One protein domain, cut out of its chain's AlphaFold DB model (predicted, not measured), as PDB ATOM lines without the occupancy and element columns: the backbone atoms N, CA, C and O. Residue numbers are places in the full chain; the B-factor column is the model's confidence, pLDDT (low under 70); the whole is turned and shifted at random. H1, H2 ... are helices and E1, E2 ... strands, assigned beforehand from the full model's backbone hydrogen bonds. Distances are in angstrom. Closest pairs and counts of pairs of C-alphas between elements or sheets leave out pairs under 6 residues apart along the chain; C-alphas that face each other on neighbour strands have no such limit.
ATOM      1  N   ALA A  57     227.551 237.166 239.531       49.00
ATOM      2  CA  ALA A  57     226.958 236.492 238.373       49.00
ATOM      3  C   ALA A  57     225.938 237.340 237.586       49.00
ATOM      4  O   ALA A  57     225.517 236.927 236.506       49.00
ATOM      5  N   SER A  58     225.515 238.501 238.104       53.56
ATOM      6  CA  SER A  58     224.560 239.379 237.420       53.56
ATOM      7  C   SER A  58     225.160 240.769 237.203       53.56
ATOM      8  O   SER A  58     225.125 241.595 238.119       53.56
ATOM      9  N   PRO A  59     225.643 241.071 235.984       57.28
ATOM     10  CA  PRO A  59     226.182 242.388 235.636       57.28
ATOM     11  C   PRO A  59     225.207 243.527 235.957       57.28
ATOM     12  O   PRO A  59     225.612 244.602 236.391       57.28
ATOM     13  N   ARG A  60     223.897 243.260 235.843       54.22
ATOM     14  CA  ARG A  60     222.830 244.215 236.179       54.22
ATOM     15  C   ARG A  60     222.828 244.598 237.660       54.22
ATOM     16  O   ARG A  60     222.729 245.775 237.977       54.22
ATOM     17  N   LYS A  61     223.004 243.627 238.563       61.12
ATOM     18  CA  LYS A  61     223.050 243.888 240.012       61.12
ATOM     19  C   LYS A  61     224.315 244.639 240.417       61.12
ATOM     20  O   LYS A  61     224.270 245.471 241.315       61.12
ATOM     21  N   VAL A  62     225.437 244.365 239.747       64.94
ATOM     22  CA  VAL A  62     226.687 245.110 239.956       64.94
ATOM     23  C   VAL A  62     226.526 246.561 239.503       64.94
ATOM     24  O   VAL A  62     226.895 247.464 240.246       64.94
ATOM     25  N   ALA A  63     225.916 246.798 238.339       61.34
ATOM     26  CA  ALA A  63     225.645 248.146 237.845       61.34
ATOM     27  C   ALA A  63     224.702 248.934 238.773       61.34
ATOM     28  O   ALA A  63     224.972 250.095 239.068       61.34
ATOM     29  N   GLU A  64     223.642 248.305 239.292       64.00
ATOM     30  CA  GLU A  64     222.744 248.919 240.283       64.00
ATOM     31  C   GLU A  64     223.477 249.281 241.579       64.00
ATOM     32  O   GLU A  64     223.311 250.386 242.097       64.00
ATOM     33  N   LEU A  65     224.332 248.387 242.084       69.44
ATOM     34  CA  LEU A  65     225.123 248.644 243.285       69.44
ATOM     35  C   LEU A  65     226.124 249.788 243.065       69.44
ATOM     36  O   LEU A  65     226.246 250.669 243.910       69.44
ATOM     37  N   LEU A  66     226.815 249.804 241.922       68.62
ATOM     38  CA  LEU A  66     227.739 250.878 241.550       68.62
ATOM     39  C   LEU A  66     227.015 252.219 241.393       68.62
ATOM     40  O   LEU A  66     227.536 253.239 241.834       68.62
ATOM     41  N   ASN A  67     225.808 252.215 240.823       65.69
ATOM     42  CA  ASN A  67     224.967 253.401 240.711       65.69
ATOM     43  C   ASN A  67     224.574 253.946 242.094       65.69
ATOM     44  O   ASN A  67     224.739 255.134 242.360       65.69
ATOM     45  N   LEU A  68     224.132 253.079 243.010       69.44
ATOM     46  CA  LEU A  68     223.810 253.476 244.384       69.44
ATOM     47  C   LEU A  68     225.037 254.015 245.133       69.44
ATOM     48  O   LEU A  68     224.934 255.009 245.849       69.44
ATOM     49  N   LEU A  69     226.205 253.395 244.949       73.88
ATOM     50  CA  LEU A  69     227.455 253.850 245.559       73.88
ATOM     51  C   LEU A  69     227.915 255.202 245.001       73.88
ATOM     52  O   LEU A  69     228.363 256.049 245.768       73.88
ATOM     53  N   LEU A  70     227.766 255.429 243.694       68.25
ATOM     54  CA  LEU A  70     228.028 256.722 243.059       68.25
ATOM     55  C   LEU A  70     227.105 257.810 243.606       68.25
ATOM     56  O   LEU A  70     227.583 258.869 244.002       68.25
ATOM     57  N   GLN A  71     225.799 257.541 243.675       63.22
ATOM     58  CA  GLN A  71     224.826 258.482 244.234       63.22
ATOM     59  C   GLN A  71     225.162 258.828 245.687       63.22
ATOM     60  O   GLN A  71     225.204 260.001 246.050       63.22
ATOM     61  N   LEU A  72     225.469 257.818 246.506       66.38
ATOM     62  CA  LEU A  72     225.867 258.018 247.898       66.38
ATOM     63  C   LEU A  72     227.156 258.844 248.007       66.38
ATOM     64  O   LEU A  72     227.242 259.742 248.842       66.38
ATOM     65  N   TRP A  73     228.144 258.581 247.153       68.19
ATOM     66  CA  TRP A  73     229.396 259.332 247.135       68.19
ATOM     67  C   TRP A  73     229.168 260.806 246.779       68.19
ATOM     68  O   TRP A  73     229.702 261.674 247.471       68.19
ATOM     69  N   VAL A  74     228.336 261.089 245.768       62.38
ATOM     70  CA  VAL A  74     227.967 262.458 245.365       62.38
ATOM     71  C   VAL A  74     227.291 263.195 246.524       62.38
ATOM     72  O   VAL A  74     227.667 264.328 246.813       62.38
ATOM     73  N   ILE A  75     226.369 262.538 247.239       60.41
ATOM     74  CA  ILE A  75     225.698 263.106 248.422       60.41
ATOM     75  C   ILE A  75     226.712 263.458 249.523       60.41
ATOM     76  O   ILE A  75     226.626 264.534 250.113       60.41
ATOM     77  N   ILE A  76     227.668 262.564 249.801       65.31
ATOM     78  CA  ILE A  76     228.658 262.750 250.874       65.31
ATOM     79  C   ILE A  76     229.651 263.873 250.543       65.31
ATOM     80  O   ILE A  76     230.003 264.643 251.432       65.31
ATOM     81  N   HIS A  77     230.114 263.969 249.293       54.22
ATOM     82  CA  HIS A  77     231.260 264.819 248.942       54.22
ATOM     83  C   HIS A  77     230.875 266.182 248.356       54.22
ATOM     84  O   HIS A  77     231.631 267.132 248.531       54.22
ATOM     85  N   ASN A  78     229.709 266.308 247.712       54.78
ATOM     86  CA  ASN A  78     229.251 267.572 247.116       54.78
ATOM     87  C   ASN A  78     228.151 268.267 247.941       54.78
ATOM     88  O   ASN A  78     227.710 269.363 247.594       54.78
ATOM     89  N   GLY A  79     227.730 267.652 249.055       46.47
ATOM     90  CA  GLY A  79     226.652 268.131 249.914       46.47
ATOM     91  C   GLY A  79     225.252 267.897 249.319       46.47
ATOM     92  O   GLY A  79     225.090 267.753 248.106       46.47
ATOM     93  N   PRO A  80     224.195 267.890 250.155       50.69
ATOM     94  CA  PRO A  80     222.822 267.617 249.717       50.69
ATOM     95  C   PRO A  80     222.269 268.656 248.726       50.69
ATOM     96  O   PRO A  80     221.264 268.394 248.076       50.69
ATOM     97  N   ALA A  81     222.924 269.814 248.593       44.12
ATOM     98  CA  ALA A  81     222.483 270.935 247.769       44.12
ATOM     99  C   ALA A  81     222.720 270.758 246.255       44.12
ATOM    100  O   ALA A  81     222.175 271.539 245.484       44.12
ATOM    101  N   GLN A  82     223.502 269.760 245.814       45.62
ATOM    102  CA  GLN A  82     223.668 269.456 244.379       45.62
ATOM    103  C   GLN A  82     222.808 268.288 243.875       45.62
ATOM    104  O   GLN A  82     222.663 268.123 242.665       45.62
ATOM    105  N   LEU A  83     222.180 267.512 244.767       47.53
ATOM    106  CA  LEU A  83     221.046 266.673 244.377       47.53
ATOM    107  C   LEU A  83     219.799 267.555 244.360       47.53
ATOM    108  O   LEU A  83     218.962 267.502 245.261       47.53
ATOM    109  N   ASP A  84     219.701 268.402 243.342       45.59
ATOM    110  CA  ASP A  84     218.493 269.179 243.130       45.59
ATOM    111  C   ASP A  84     217.344 268.206 242.831       45.59
ATOM    112  O   ASP A  84     217.276 267.550 241.784       45.59
ATOM    113  N   ARG A  85     216.476 268.033 243.829       47.03
ATOM    114  CA  ARG A  85     215.407 267.028 243.847       47.03
ATOM    115  C   ARG A  85     214.366 267.291 242.751       47.03
ATOM    116  O   ARG A  85     213.617 266.379 242.419       47.03
ATOM    117  N   GLU A  86     214.366 268.494 242.170       46.22
ATOM    118  CA  GLU A  86     213.510 268.898 241.049       46.22
ATOM    119  C   GLU A  86     214.046 268.485 239.667       46.22
ATOM    120  O   GLU A  86     213.260 268.375 238.728       46.22
ATOM    121  N   LYS A  87     215.349 268.192 239.525       50.03
ATOM    122  CA  LYS A  87     215.937 267.697 238.259       50.03
ATOM    123  C   LYS A  87     216.235 266.200 238.252       50.03
ATOM    124  O   LYS A  87     216.517 265.641 237.196       50.03
ATOM    125  N   GLY A  88     216.128 265.545 239.408       52.91
ATOM    126  CA  GLY A  88     216.582 264.171 239.586       52.91
ATOM    127  C   GLY A  88     218.108 264.089 239.491       52.91
ATOM    128  O   GLY A  88     218.752 264.828 238.751       52.91
ATOM    129  N   ALA A  89     218.724 263.189 240.253       58.38
ATOM    130  CA  ALA A  89     220.132 262.871 240.048       58.38
ATOM    131  C   ALA A  89     220.268 262.186 238.677       58.38
ATOM    132  O   ALA A  89     220.082 260.975 238.561       58.38
ATOM    133  N   MET A  90     220.496 262.973 237.625       67.06
ATOM    134  CA  MET A  90     220.609 262.463 236.266       67.06
ATOM    135  C   MET A  90     221.976 261.799 236.124       67.06
ATOM    136  O   MET A  90     223.010 262.459 236.106       67.06
ATOM    137  N   ILE A  91     221.975 260.468 236.096       75.06
ATOM    138  CA  ILE A  91     223.178 259.682 235.837       75.06
ATOM    139  C   ILE A  91     223.248 259.450 234.338       75.06
ATOM    140  O   ILE A  91     222.414 258.750 233.761       75.06
ATOM    141  N   TYR A  92     224.254 260.043 233.714       81.25
ATOM    142  CA  TYR A  92     224.536 259.860 232.305       81.25
ATOM    143  C   TYR A  92     225.229 258.520 232.085       81.25
ATOM    144  O   TYR A  92     226.087 258.096 232.868       81.25
ATOM    145  N   ARG A  93     224.833 257.855 231.003       85.44
ATOM    146  CA  ARG A  93     225.376 256.570 230.569       85.44
ATOM    147  C   ARG A  93     226.134 256.795 229.274       85.44
ATOM    148  O   ARG A  93     225.601 257.425 228.367       85.44
ATOM    149  N   TYR A  94     227.336 256.253 229.176       87.69
ATOM    150  CA  TYR A  94     228.145 256.332 227.965       87.69
ATOM    151  C   TYR A  94     228.590 254.943 227.560       87.69
ATOM    152  O   TYR A  94     229.104 254.196 228.391       87.69
ATOM    153  N   ASP A  95     228.410 254.623 226.287       89.56
ATOM    154  CA  ASP A  95     229.046 253.477 225.661       89.56
ATOM    155  C   ASP A  95     230.511 253.818 225.373       89.56
ATOM    156  O   ASP A  95     230.828 254.916 224.903       89.56
ATOM    157  N   VAL A  96     231.396 252.883 225.702       89.12
ATOM    158  CA  VAL A  96     232.846 253.002 225.575       89.12
ATOM    159  C   VAL A  96     233.355 251.902 224.662       89.12
ATOM    160  O   VAL A  96     233.587 250.769 225.090       89.12
ATOM    161  N   ASP A  97     233.604 252.233 223.405       89.12
ATOM    162  CA  ASP A  97     234.259 251.292 222.507       89.12
ATOM    163  C   ASP A  97     235.774 251.485 222.570       89.12
ATOM    164  O   ASP A  97     236.275 252.586 222.360       89.12
ATOM    165  N   VAL A  98     236.511 250.418 222.878       88.00
ATOM    166  CA  VAL A  98     237.977 250.442 222.971       88.00
ATOM    167  C   VAL A  98     238.544 249.468 221.955       88.00
ATOM    168  O   VAL A  98     238.247 248.271 221.994       88.00
ATOM    169  N   ARG A  99     239.388 249.977 221.059       87.38
ATOM    170  CA  ARG A  99     240.055 249.199 220.011       87.38
ATOM    171  C   ARG A  99     241.554 249.442 220.057       87.38
ATOM    172  O   ARG A  99     241.992 250.571 220.243       87.38
ATOM    173  N   THR A 100     242.344 248.395 219.871       86.31
ATOM    174  CA  THR A 100     243.798 248.520 219.713       86.31
ATOM    175  C   THR A 100     244.100 249.016 218.298       86.31
ATOM    176  O   THR A 100     243.592 248.435 217.339       86.31
ATOM    177  N   GLU A 101     244.905 250.070 218.150       79.25
ATOM    178  CA  GLU A 101     245.350 250.546 216.827       79.25
ATOM    179  C   GLU A 101     246.445 249.656 216.228       79.25
ATOM    180  O   GLU A 101     246.532 249.514 215.008       79.25
ATOM    181  N   ASP A 102     247.241 249.008 217.080       67.62
ATOM    182  CA  ASP A 102     248.284 248.068 216.678       67.62
ATOM    183  C   ASP A 102     247.663 246.737 216.217       67.62
ATOM    184  O   ASP A 102     247.597 245.749 216.954       67.62
ATOM    185  N   LEU A 103     247.173 246.712 214.980       60.91
ATOM    186  CA  LEU A 103     246.815 245.481 214.285       60.91
ATOM    187  C   LEU A 103     248.093 244.858 213.702       60.91
ATOM    188  O   LEU A 103     248.687 245.445 212.794       60.91
ATOM    189  N   PRO A 104     248.538 243.669 214.151       55.66
ATOM    190  CA  PRO A 104     249.561 242.944 213.411       55.66
ATOM    191  C   PRO A 104     249.005 242.606 212.020       55.66
ATOM    192  O   PRO A 104     247.949 241.980 211.910       55.66
ATOM    193  N   MET A 105     249.704 243.018 210.953       51.97
ATOM    194  CA  MET A 105     249.360 242.631 209.580       51.97
ATOM    195  C   MET A 105     249.269 241.099 209.498       51.97
ATOM    196  O   MET A 105     250.278 240.406 209.589       51.97
ATOM    197  N   GLY A 106     248.049 240.575 209.355       55.38
ATOM    198  CA  GLY A 106     247.783 239.142 209.197       55.38
ATOM    199  C   GLY A 106     247.441 238.363 210.474       55.38
ATOM    200  O   GLY A 106     247.271 237.150 210.390       55.38
ATOM    201  N   GLY A 107     247.309 239.016 211.635       55.16
ATOM    202  CA  GLY A 107     246.883 238.377 212.888       55.16
ATOM    203  C   GLY A 107     245.488 238.813 213.343       55.16
ATOM    204  O   GLY A 107     245.048 239.923 213.048       55.16
ATOM    205  N   ALA A 108     244.790 237.956 214.097       56.59
ATOM    206  CA  ALA A 108     243.589 238.376 214.817       56.59
ATOM    207  C   ALA A 108     243.950 239.526 215.770       56.59
ATOM    208  O   ALA A 108     244.956 239.445 216.479       56.59
ATOM    209  N   ALA A 109     243.137 240.586 215.778       62.06
ATOM    210  CA  ALA A 109     243.329 241.707 216.686       62.06
ATOM    211  C   ALA A 109     243.412 241.178 218.129       62.06
ATOM    212  O   ALA A 109     242.511 240.439 218.545       62.06
ATOM    213  N   PRO A 110     244.470 241.501 218.895       67.25
ATOM    214  CA  PRO A 110     244.546 241.080 220.283       67.25
ATOM    215  C   PRO A 110     243.339 241.651 221.029       67.25
ATOM    216  O   PRO A 110     243.093 242.858 221.005       67.25
ATOM    217  N   GLY A 111     242.560 240.767 221.655       73.44
ATOM    218  CA  GLY A 111     241.414 241.173 222.457       73.44
ATOM    219  C   GLY A 111     241.853 242.113 223.577       73.44
ATOM    220  O   GLY A 111     242.872 241.878 224.226       73.44
ATOM    221  N   VAL A 112     241.085 243.179 223.802       81.38
ATOM    222  CA  VAL A 112     241.341 244.129 224.890       81.38
ATOM    223  C   VAL A 112     240.978 243.455 226.213       81.38
ATOM    224  O   VAL A 112     239.833 243.042 226.410       81.38
ATOM    225  N   SER A 113     241.951 243.305 227.115       84.00
ATOM    226  CA  SER A 113     241.720 242.668 228.413       84.00
ATOM    227  C   SER A 113     241.034 243.619 229.404       84.00
ATOM    228  O   SER A 113     241.066 244.839 229.250       84.00
ATOM    229  N   GLN A 114     240.448 243.088 230.482       79.88
ATOM    230  CA  GLN A 114     239.869 243.919 231.552       79.88
ATOM    231  C   GLN A 114     240.918 244.809 232.243       79.88
ATOM    232  O   GLN A 114     240.614 245.926 232.675       79.88
ATOM    233  N   HIS A 115     242.157 244.320 232.330       83.88
ATOM    234  CA  HIS A 115     243.287 245.090 232.838       83.88
ATOM    235  C   HIS A 115     243.597 246.278 231.914       83.88
ATOM    236  O   HIS A 115     243.733 247.403 232.397       83.88
ATOM    237  N   ASP A 116     243.602 246.054 230.596       85.56
ATOM    238  CA  ASP A 116     243.791 247.116 229.602       85.56
ATOM    239  C   ASP A 116     242.668 248.153 229.683       85.56
ATOM    240  O   ASP A 116     242.954 249.340 229.754       85.56
ATOM    241  N   LEU A 117     241.400 247.732 229.774       83.75
ATOM    242  CA  LEU A 117     240.258 248.652 229.911       83.75
ATOM    243  C   LEU A 117     240.382 249.548 231.150       83.75
ATOM    244  O   LEU A 117     240.092 250.743 231.093       83.75
ATOM    245  N   SER A 118     240.838 248.982 232.269       82.81
ATOM    246  CA  SER A 118     241.033 249.735 233.512       82.81
ATOM    247  C   SER A 118     242.159 250.761 233.375       82.81
ATOM    248  O   SER A 118     242.005 251.907 233.795       82.81
ATOM    249  N   ALA A 119     243.271 250.376 232.749       86.75
ATOM    250  CA  ALA A 119     244.400 251.267 232.516       86.75
ATOM    251  C   ALA A 119     244.080 252.352 231.469       86.75
ATOM    252  O   ALA A 119     244.406 253.518 231.685       86.75
ATOM    253  N   VAL A 120     243.362 252.001 230.396       88.19
ATOM    254  CA  VAL A 120     242.845 252.939 229.385       88.19
ATOM    255  C   VAL A 120     241.925 253.965 230.029       88.19
ATOM    256  O   VAL A 120     242.068 255.149 229.751       88.19
ATOM    257  N   LYS A 121     241.036 253.553 230.942       85.06
ATOM    258  CA  LYS A 121     240.209 254.495 231.704       85.06
ATOM    259  C   LYS A 121     241.080 255.478 232.486       85.06
ATOM    260  O   LYS A 121     240.892 256.681 232.363       85.06
ATOM    261  N   VAL A 122     242.020 254.989 233.295       85.62
ATOM    262  CA  VAL A 122     242.875 255.867 234.112       85.62
ATOM    263  C   VAL A 122     243.615 256.878 233.235       85.62
ATOM    264  O   VAL A 122     243.609 258.070 233.540       85.62
ATOM    265  N   GLU A 123     244.190 256.427 232.122       89.31
ATOM    266  CA  GLU A 123     244.917 257.302 231.205       89.31
ATOM    267  C   GLU A 123     244.012 258.265 230.428       89.31
ATOM    268  O   GLU A 123     244.380 259.425 230.265       89.31
ATOM    269  N   LEU A 124     242.806 257.854 230.027       88.88
ATOM    270  CA  LEU A 124     241.820 258.731 229.388       88.88
ATOM    271  C   LEU A 124     241.489 259.930 230.289       88.88
ATOM    272  O   LEU A 124     241.622 261.082 229.877       88.88
ATOM    273  N   PHE A 125     241.131 259.671 231.548       85.62
ATOM    274  CA  PHE A 125     240.801 260.733 232.504       85.62
ATOM    275  C   PHE A 125     242.020 261.570 232.906       85.62
ATOM    276  O   PHE A 125     241.864 262.727 233.295       85.62
ATOM    277  N   ARG A 126     243.236 261.019 232.801       86.12
ATOM    278  CA  ARG A 126     244.480 261.759 233.042       86.12
ATOM    279  C   ARG A 126     244.818 262.699 231.883       86.12
ATOM    280  O   ARG A 126     245.074 263.875 232.123       86.12
ATOM    281  N   LEU A 127     244.824 262.190 230.651       87.25
ATOM    282  CA  LEU A 127     245.202 262.937 229.445       87.25
ATOM    283  C   LEU A 127     244.189 264.027 229.107       87.25
ATOM    284  O   LEU A 127     244.570 265.135 228.739       87.25
ATOM    285  N   TYR A 128     242.906 263.729 229.285       85.44
ATOM    286  CA  TYR A 128     241.823 264.638 228.940       85.44
ATOM    287  C   TYR A 128     241.220 265.321 230.173       85.44
ATOM    288  O   TYR A 128     240.128 265.865 230.096       85.44
ATOM    289  N   ALA A 129     241.936 265.384 231.304       82.25
ATOM    290  CA  ALA A 129     241.431 265.932 232.570       82.25
ATOM    291  C   ALA A 129     240.799 267.336 232.468       82.25
ATOM    292  O   ALA A 129     239.924 267.668 233.260       82.25
ATOM    293  N   ALA A 130     241.232 268.163 231.510       82.56
ATOM    294  CA  ALA A 130     240.655 269.487 231.264       82.56
ATOM    295  C   ALA A 130     239.263 269.444 230.600       82.56
ATOM    296  O   ALA A 130     238.488 270.381 230.752       82.56
ATOM    297  N   GLN A 131     238.953 268.374 229.861       79.94
ATOM    298  CA  GLN A 131     237.680 268.166 229.163       79.94
ATOM    299  C   GLN A 131     236.691 267.324 229.976       79.94
ATOM    300  O   GLN A 131     235.508 267.300 229.663       79.94
ATOM    301  N   PHE A 132     237.172 266.629 231.010       78.00
ATOM    302  CA  PHE A 132     236.369 265.795 231.899       78.00
ATOM    303  C   PHE A 132     236.203 266.529 233.240       78.00
ATOM    304  O   PHE A 132     237.024 266.335 234.143       78.00
ATOM    305  N   PRO A 133     235.181 267.402 233.376       65.94
ATOM    306  CA  PRO A 133     234.974 268.202 234.585       65.94
ATOM    307  C   PRO A 133     234.709 267.321 235.810       65.94
ATOM    308  O   PRO A 133     235.147 267.641 236.915       65.94
ATOM    309  N   ASP A 134     234.076 266.167 235.594       64.56
ATOM    310  CA  ASP A 134     233.778 265.188 236.626       64.56
ATOM    311  C   ASP A 134     234.764 264.021 236.594       64.56
ATOM    312  O   ASP A 134     234.805 263.209 235.669       64.56
ATOM    313  N   ARG A 135     235.543 263.892 237.673       63.00
ATOM    314  CA  ARG A 135     236.466 262.758 237.881       63.00
ATOM    315  C   ARG A 135     235.769 261.511 238.427       63.00
ATOM    316  O   ARG A 135     236.414 260.499 238.695       63.00
ATOM    317  N   VAL A 136     234.460 261.596 238.634       65.88
ATOM    318  CA  VAL A 136     233.671 260.619 239.380       65.88
ATOM    319  C   VAL A 136     232.795 259.873 238.396       65.88
ATOM    320  O   VAL A 136     231.639 260.203 238.158       65.88
ATOM    321  N   VAL A 137     233.394 258.852 237.804       73.25
ATOM    322  CA  VAL A 137     232.740 257.965 236.847       73.25
ATOM    323  C   VAL A 137     232.957 256.517 237.254       73.25
ATOM    324  O   VAL A 137     234.097 256.065 237.433       73.25
ATOM    325  N   ALA A 138     231.880 255.746 237.367       74.94
ATOM    326  CA  ALA A 138     231.991 254.297 237.465       74.94
ATOM    327  C   ALA A 138     232.139 253.695 236.072       74.94
ATOM    328  O   ALA A 138     231.613 254.213 235.094       74.94
ATOM    329  N   TYR A 139     232.878 252.593 236.007       76.44
ATOM    330  CA  TYR A 139     232.931 251.737 234.832       76.44
ATOM    331  C   TYR A 139     232.302 250.407 235.217       76.44
ATOM    332  O   TYR A 139     232.673 249.844 236.247       76.44
ATOM    333  N   ASP A 140     231.347 249.926 234.432       71.50
ATOM    334  CA  ASP A 140     230.607 248.696 234.741       71.50
ATOM    335  C   ASP A 140     231.402 247.409 234.444       71.50
ATOM    336  O   ASP A 140     230.950 246.308 234.755       71.50
ATOM    337  N   GLY A 141     232.595 247.536 233.851       67.25
ATOM    338  CA  GLY A 141     233.429 246.408 233.438       67.25
ATOM    339  C   GLY A 141     233.051 245.814 232.077       67.25
ATOM    340  O   GLY A 141     233.737 244.907 231.613       67.25
ATOM    341  N   GLN A 142     232.002 246.326 231.431       70.19
ATOM    342  CA  GLN A 142     231.404 245.805 230.201       70.19
ATOM    343  C   GLN A 142     231.192 246.879 229.125       70.19
ATOM    344  O   GLN A 142     230.395 246.647 228.221       70.19
ATOM    345  N   ARG A 143     231.965 247.979 229.167       79.56
ATOM    346  CA  ARG A 143     231.959 249.114 228.216       79.56
ATOM    347  C   ARG A 143     230.984 250.246 228.531       79.56
ATOM    348  O   ARG A 143     230.784 251.102 227.688       79.56
ATOM    349  N   CYS A 144     230.436 250.327 229.738       82.44
ATOM    350  CA  CYS A 144     229.610 251.465 230.136       82.44
ATOM    351  C   CYS A 144     230.342 252.350 231.151       82.44
ATOM    352  O   CYS A 144     230.822 251.864 232.182       82.44
ATOM    353  N   LEU A 145     230.375 253.658 230.896       84.75
ATOM    354  CA  LEU A 145     230.690 254.668 231.905       84.75
ATOM    355  C   LEU A 145     229.407 255.294 232.444       84.75
ATOM    356  O   LEU A 145     228.471 255.591 231.707       84.75
ATOM    357  N   LEU A 146     229.393 255.493 233.755       80.94
ATOM    358  CA  LEU A 146     228.286 256.058 234.513       80.94
ATOM    359  C   LEU A 146     228.813 257.257 235.284       80.94
ATOM    360  O   LEU A 146     229.744 257.098 236.074       80.94
ATOM    361  N   GLY A 147     228.233 258.433 235.076       77.25
ATOM    362  CA  GLY A 147     228.678 259.649 235.749       77.25
ATOM    363  C   GLY A 147     227.542 260.641 235.983       77.25
ATOM    364  O   GLY A 147     226.560 260.626 235.244       77.25
ATOM    365  N   PRO A 148     227.662 261.509 237.000       75.00
ATOM    366  CA  PRO A 148     226.714 262.599 237.229       75.00
ATOM    367  C   PRO A 148     226.904 263.761 236.234       75.00
ATOM    368  O   PRO A 148     226.036 264.620 236.118       75.00
ATOM    369  N   GLY A 149     228.032 263.778 235.520       75.19
ATOM    370  CA  GLY A 149     228.419 264.816 234.573       75.19
ATOM    371  C   GLY A 149     228.162 264.479 233.115       75.19
ATOM    372  O   GLY A 149     228.229 263.315 232.703       75.19
ATOM    373  N   LEU A 150     227.965 265.528 232.317       80.62
ATOM    374  CA  LEU A 150     228.109 265.434 230.870       80.62
ATOM    375  C   LEU A 150     229.594 265.269 230.526       80.62
ATOM    376  O   LEU A 150     230.418 266.114 230.873       80.62
ATOM    377  N   LEU A 151     229.927 264.161 229.870       83.69
ATOM    378  CA  LEU A 151     231.263 263.883 229.361       83.69
ATOM    379  C   LEU A 151     231.335 264.285 227.886       83.69
ATOM    380  O   LEU A 151     230.324 264.201 227.186       83.69
ATOM    381  N   PRO A 152     232.514 264.691 227.392       86.38
ATOM    382  CA  PRO A 152     232.696 264.945 225.973       86.38
ATOM    383  C   PRO A 152     232.502 263.645 225.178       86.38
ATOM    384  O   PRO A 152     233.148 262.631 225.449       86.38
ATOM    385  N   GLU A 153     231.611 263.682 224.188       90.06
ATOM    386  CA  GLU A 153     231.469 262.615 223.196       90.06
ATOM    387  C   GLU A 153     232.542 262.746 222.112       90.06
ATOM    388  O   GLU A 153     232.954 263.855 221.758       90.06
ATOM    389  N   GLY A 154     232.972 261.612 221.563       91.25
ATOM    390  CA  GLY A 154     233.918 261.581 220.455       91.25
ATOM    391  C   GLY A 154     234.999 260.522 220.602       91.25
ATOM    392  O   GLY A 154     234.861 259.554 221.352       91.25
ATOM    393  N   ASP A 155     236.073 260.728 219.848       92.56
ATOM    394  CA  ASP A 155     237.169 259.784 219.704       92.56
ATOM    395  C   ASP A 155     238.433 260.292 220.401       92.56
ATOM    396  O   ASP A 155     238.877 261.428 220.218       92.56
ATOM    397  N   PHE A 156     239.033 259.416 221.195       92.06
ATOM    398  CA  PHE A 156     240.175 259.701 222.047       92.06
ATOM    399  C   PHE A 156     241.266 258.666 221.796       92.06
ATOM    400  O   PHE A 156     240.994 257.475 221.642       92.06
ATOM    401  N   ARG A 157     242.526 259.104 221.787       92.88
ATOM    402  CA  ARG A 157     243.678 258.207 221.630       92.88
ATOM    403  C   ARG A 157     244.424 258.124 222.947       92.88
ATOM    404  O   ARG A 157     244.805 259.142 223.520       92.88
ATOM    405  N   VAL A 158     244.627 256.902 223.424       91.25
ATOM    406  CA  VAL A 158     245.215 256.631 224.735       91.25
ATOM    407  C   VAL A 158     246.340 255.620 224.580       91.25
ATOM    408  O   VAL A 158     246.132 254.520 224.078       91.25
ATOM    409  N   ALA A 159     247.543 255.982 225.022       90.69
ATOM    410  CA  ALA A 159     248.688 255.081 225.028       90.69
ATOM    411  C   ALA A 159     248.842 254.436 226.410       90.69
ATOM    412  O   ALA A 159     249.016 255.132 227.409       90.69
ATOM    413  N   VAL A 160     248.808 253.105 226.466       88.75
ATOM    414  CA  VAL A 160     248.931 252.323 227.703       88.75
ATOM    415  C   VAL A 160     249.934 251.200 227.482       88.75
ATOM    416  O   VAL A 160     249.791 250.413 226.552       88.75
ATOM    417  N   GLN A 161     250.953 251.113 228.342       85.38
ATOM    418  CA  GLN A 161     251.951 250.028 228.329       85.38
ATOM    419  C   GLN A 161     252.583 249.768 226.944       85.38
ATOM    420  O   GLN A 161     252.848 248.629 226.569       85.38
ATOM    421  N   GLY A 162     252.819 250.835 226.175       84.12
ATOM    422  CA  GLY A 162     253.427 250.749 224.844       84.12
ATOM    423  C   GLY A 162     252.478 250.326 223.718       84.12
ATOM    424  O   GLY A 162     252.955 250.091 222.615       84.12
ATOM    425  N   ARG A 163     251.167 250.243 223.972       86.81
ATOM    426  CA  ARG A 163     250.122 250.042 222.957       86.81
ATOM    427  C   ARG A 163     249.262 251.285 222.833       86.81
ATOM    428  O   ARG A 163     249.006 251.956 223.838       86.81
ATOM    429  N   VAL A 164     248.782 251.564 221.627       90.25
ATOM    430  CA  VAL A 164     247.835 252.660 221.396       90.25
ATOM    431  C   VAL A 164     246.421 252.111 221.265       90.25
ATOM    432  O   VAL A 164     246.154 251.177 220.506       90.25
ATOM    433  N   PHE A 165     245.510 252.707 222.025       89.88
ATOM    434  CA  PHE A 165     244.090 252.407 222.014       89.88
ATOM    435  C   PHE A 165     243.308 253.598 221.474       89.88
ATOM    436  O   PHE A 165     243.509 254.740 221.892       89.88
ATOM    437  N   HIS A 166     242.382 253.303 220.573       91.31
ATOM    438  CA  HIS A 166     241.333 254.202 220.140       91.31
ATOM    439  C   HIS A 166     240.104 253.979 221.021       91.31
ATOM    440  O   HIS A 166     239.609 252.852 221.126       91.31
ATOM    441  N   VAL A 167     239.636 255.039 221.671       90.94
ATOM    442  CA  VAL A 167     238.502 255.026 222.593       90.94
ATOM    443  C   VAL A 167     237.416 255.924 222.035       90.94
ATOM    444  O   VAL A 167     237.637 257.120 221.883       90.94
ATOM    445  N   THR A 168     236.241 255.371 221.776       92.44
ATOM    446  CA  THR A 168     235.066 256.140 221.362       92.44
ATOM    447  C   THR A 168     234.099 256.227 222.534       92.44
ATOM    448  O   THR A 168     233.695 255.197 223.078       92.44
ATOM    449  N   LEU A 169     233.730 257.449 222.920       91.31
ATOM    450  CA  LEU A 169     232.683 257.723 223.901       91.31
ATOM    451  C   LEU A 169     231.430 258.217 223.200       91.31
ATOM    452  O   LEU A 169     231.465 259.219 222.485       91.31
ATOM    453  N   LYS A 170     230.316 257.538 223.461       92.00
ATOM    454  CA  LYS A 170     229.006 257.926 222.949       92.00
ATOM    455  C   LYS A 170     227.990 257.939 224.073       92.00
ATOM    456  O   LYS A 170     227.848 256.942 224.781       92.00
ATOM    457  N   GLN A 171     227.263 259.038 224.229       88.69
ATOM    458  CA  GLN A 171     226.206 259.097 225.225       88.69
ATOM    459  C   GLN A 171     225.076 258.148 224.814       88.69
ATOM    460  O   GLN A 171     224.535 258.203 223.707       88.69
ATOM    461  N   LEU A 172     224.715 257.250 225.721       83.94
ATOM    462  CA  LEU A 172     223.492 256.476 225.612       83.94
ATOM    463  C   LEU A 172     222.367 257.380 226.116       83.94
ATOM    464  O   LEU A 172     222.411 257.852 227.254       83.94
ATOM    465  N   VAL A 173     221.396 257.665 225.243       70.12
ATOM    466  CA  VAL A 173     220.218 258.469 225.595       70.12
ATOM    467  C   VAL A 173     219.568 257.851 226.847       70.12
ATOM    468  O   VAL A 173     219.472 256.620 226.903       70.12
TER     469      VAL A 173
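AT A GLANCE: This is residues 57 to 173 of the 174 residues of an uncharacterized protein of Colocasia esculenta (UniProt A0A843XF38). A curled sheet of four antiparallel strands, like part of a barrel, wraps round the helix H2, while the longer helix H1 runs past the edge strand E2 and only grazes the sheet. Residues 76 to 81 and residues 103 to 108 stick out free of the body. The printed part has 117 residues, with two named helices and four named strands in the order H1, E1, H2, E2, E3, E4; the sheet's order is E2, E1, E4, E3, and the class is mixed, helices and strands. It is only just compact, close to loose, with a radius of gyration of the C-alphas of 15.8 A, and only just elongated, spanning 55 by 36 by 24 A.

HOW THE PARTS SIT: H1, residues 59 to 78, only grazes the sheet with its residues 63 to 71; its closest C-alphas to E2, residues 144 to 147, are those of Asn 67 and Leu 146, 7.5 A apart. E1, residues 92 to 100, is antiparallel to E2 at 138 degrees, with N 94 and O 145 within hydrogen-bond range at 2.9 A. Residues 138 to 139 pair with residues 145 to 146 of E2, antiparallel. E4, residues 163 to 172, is antiparallel to E1 at 154 degrees, with N 95 and O 170 at 2.8 A. E3, residues 154 to 160, and E4 form a hairpin, antiparallel at 148 degrees, with N 156 and O 167 at 2.8 A. The sheet is strongly twisted and curls round H2, residues 114 to 127, which is on one face of it, in two layers, a helix over a sheet. The closest C-alphas of H2 and E3 are those of Leu 124 and Val 158, 6.1 A apart. H1 and H2 are apart. In H1 and H2 every O i to N i+4 pair is within hydrogen-bond range.

IN THESE COORDINATES: H1 begins at C-alpha 59, (226.182, 242.388, 235.636), and is 27.8 A long from first to last C-alpha. E1 measures 25.7 A, H2 19.9 A, E2 10.0 A and E3 19.1 A. H2 begins at C-alpha 114, (239.869, 243.919, 231.552). E4, 27.5 A, ends at C-alpha 172, (223.492, 256.476, 225.612).

THE WHOLE: The two C-alphas farthest apart are those of Ala 81 and Gly 106, 56.0 A. The printed part has no cut. The links H1 to E1, E1 to H2 and H2 to E2 are long, with 13, 13 and 16 residues. The mean pLDDT of the printed part is 74.0, and 47 residues are under 70: residues 57 to 68, 70 to 90, 102 to 110, 133 to 136 and 141.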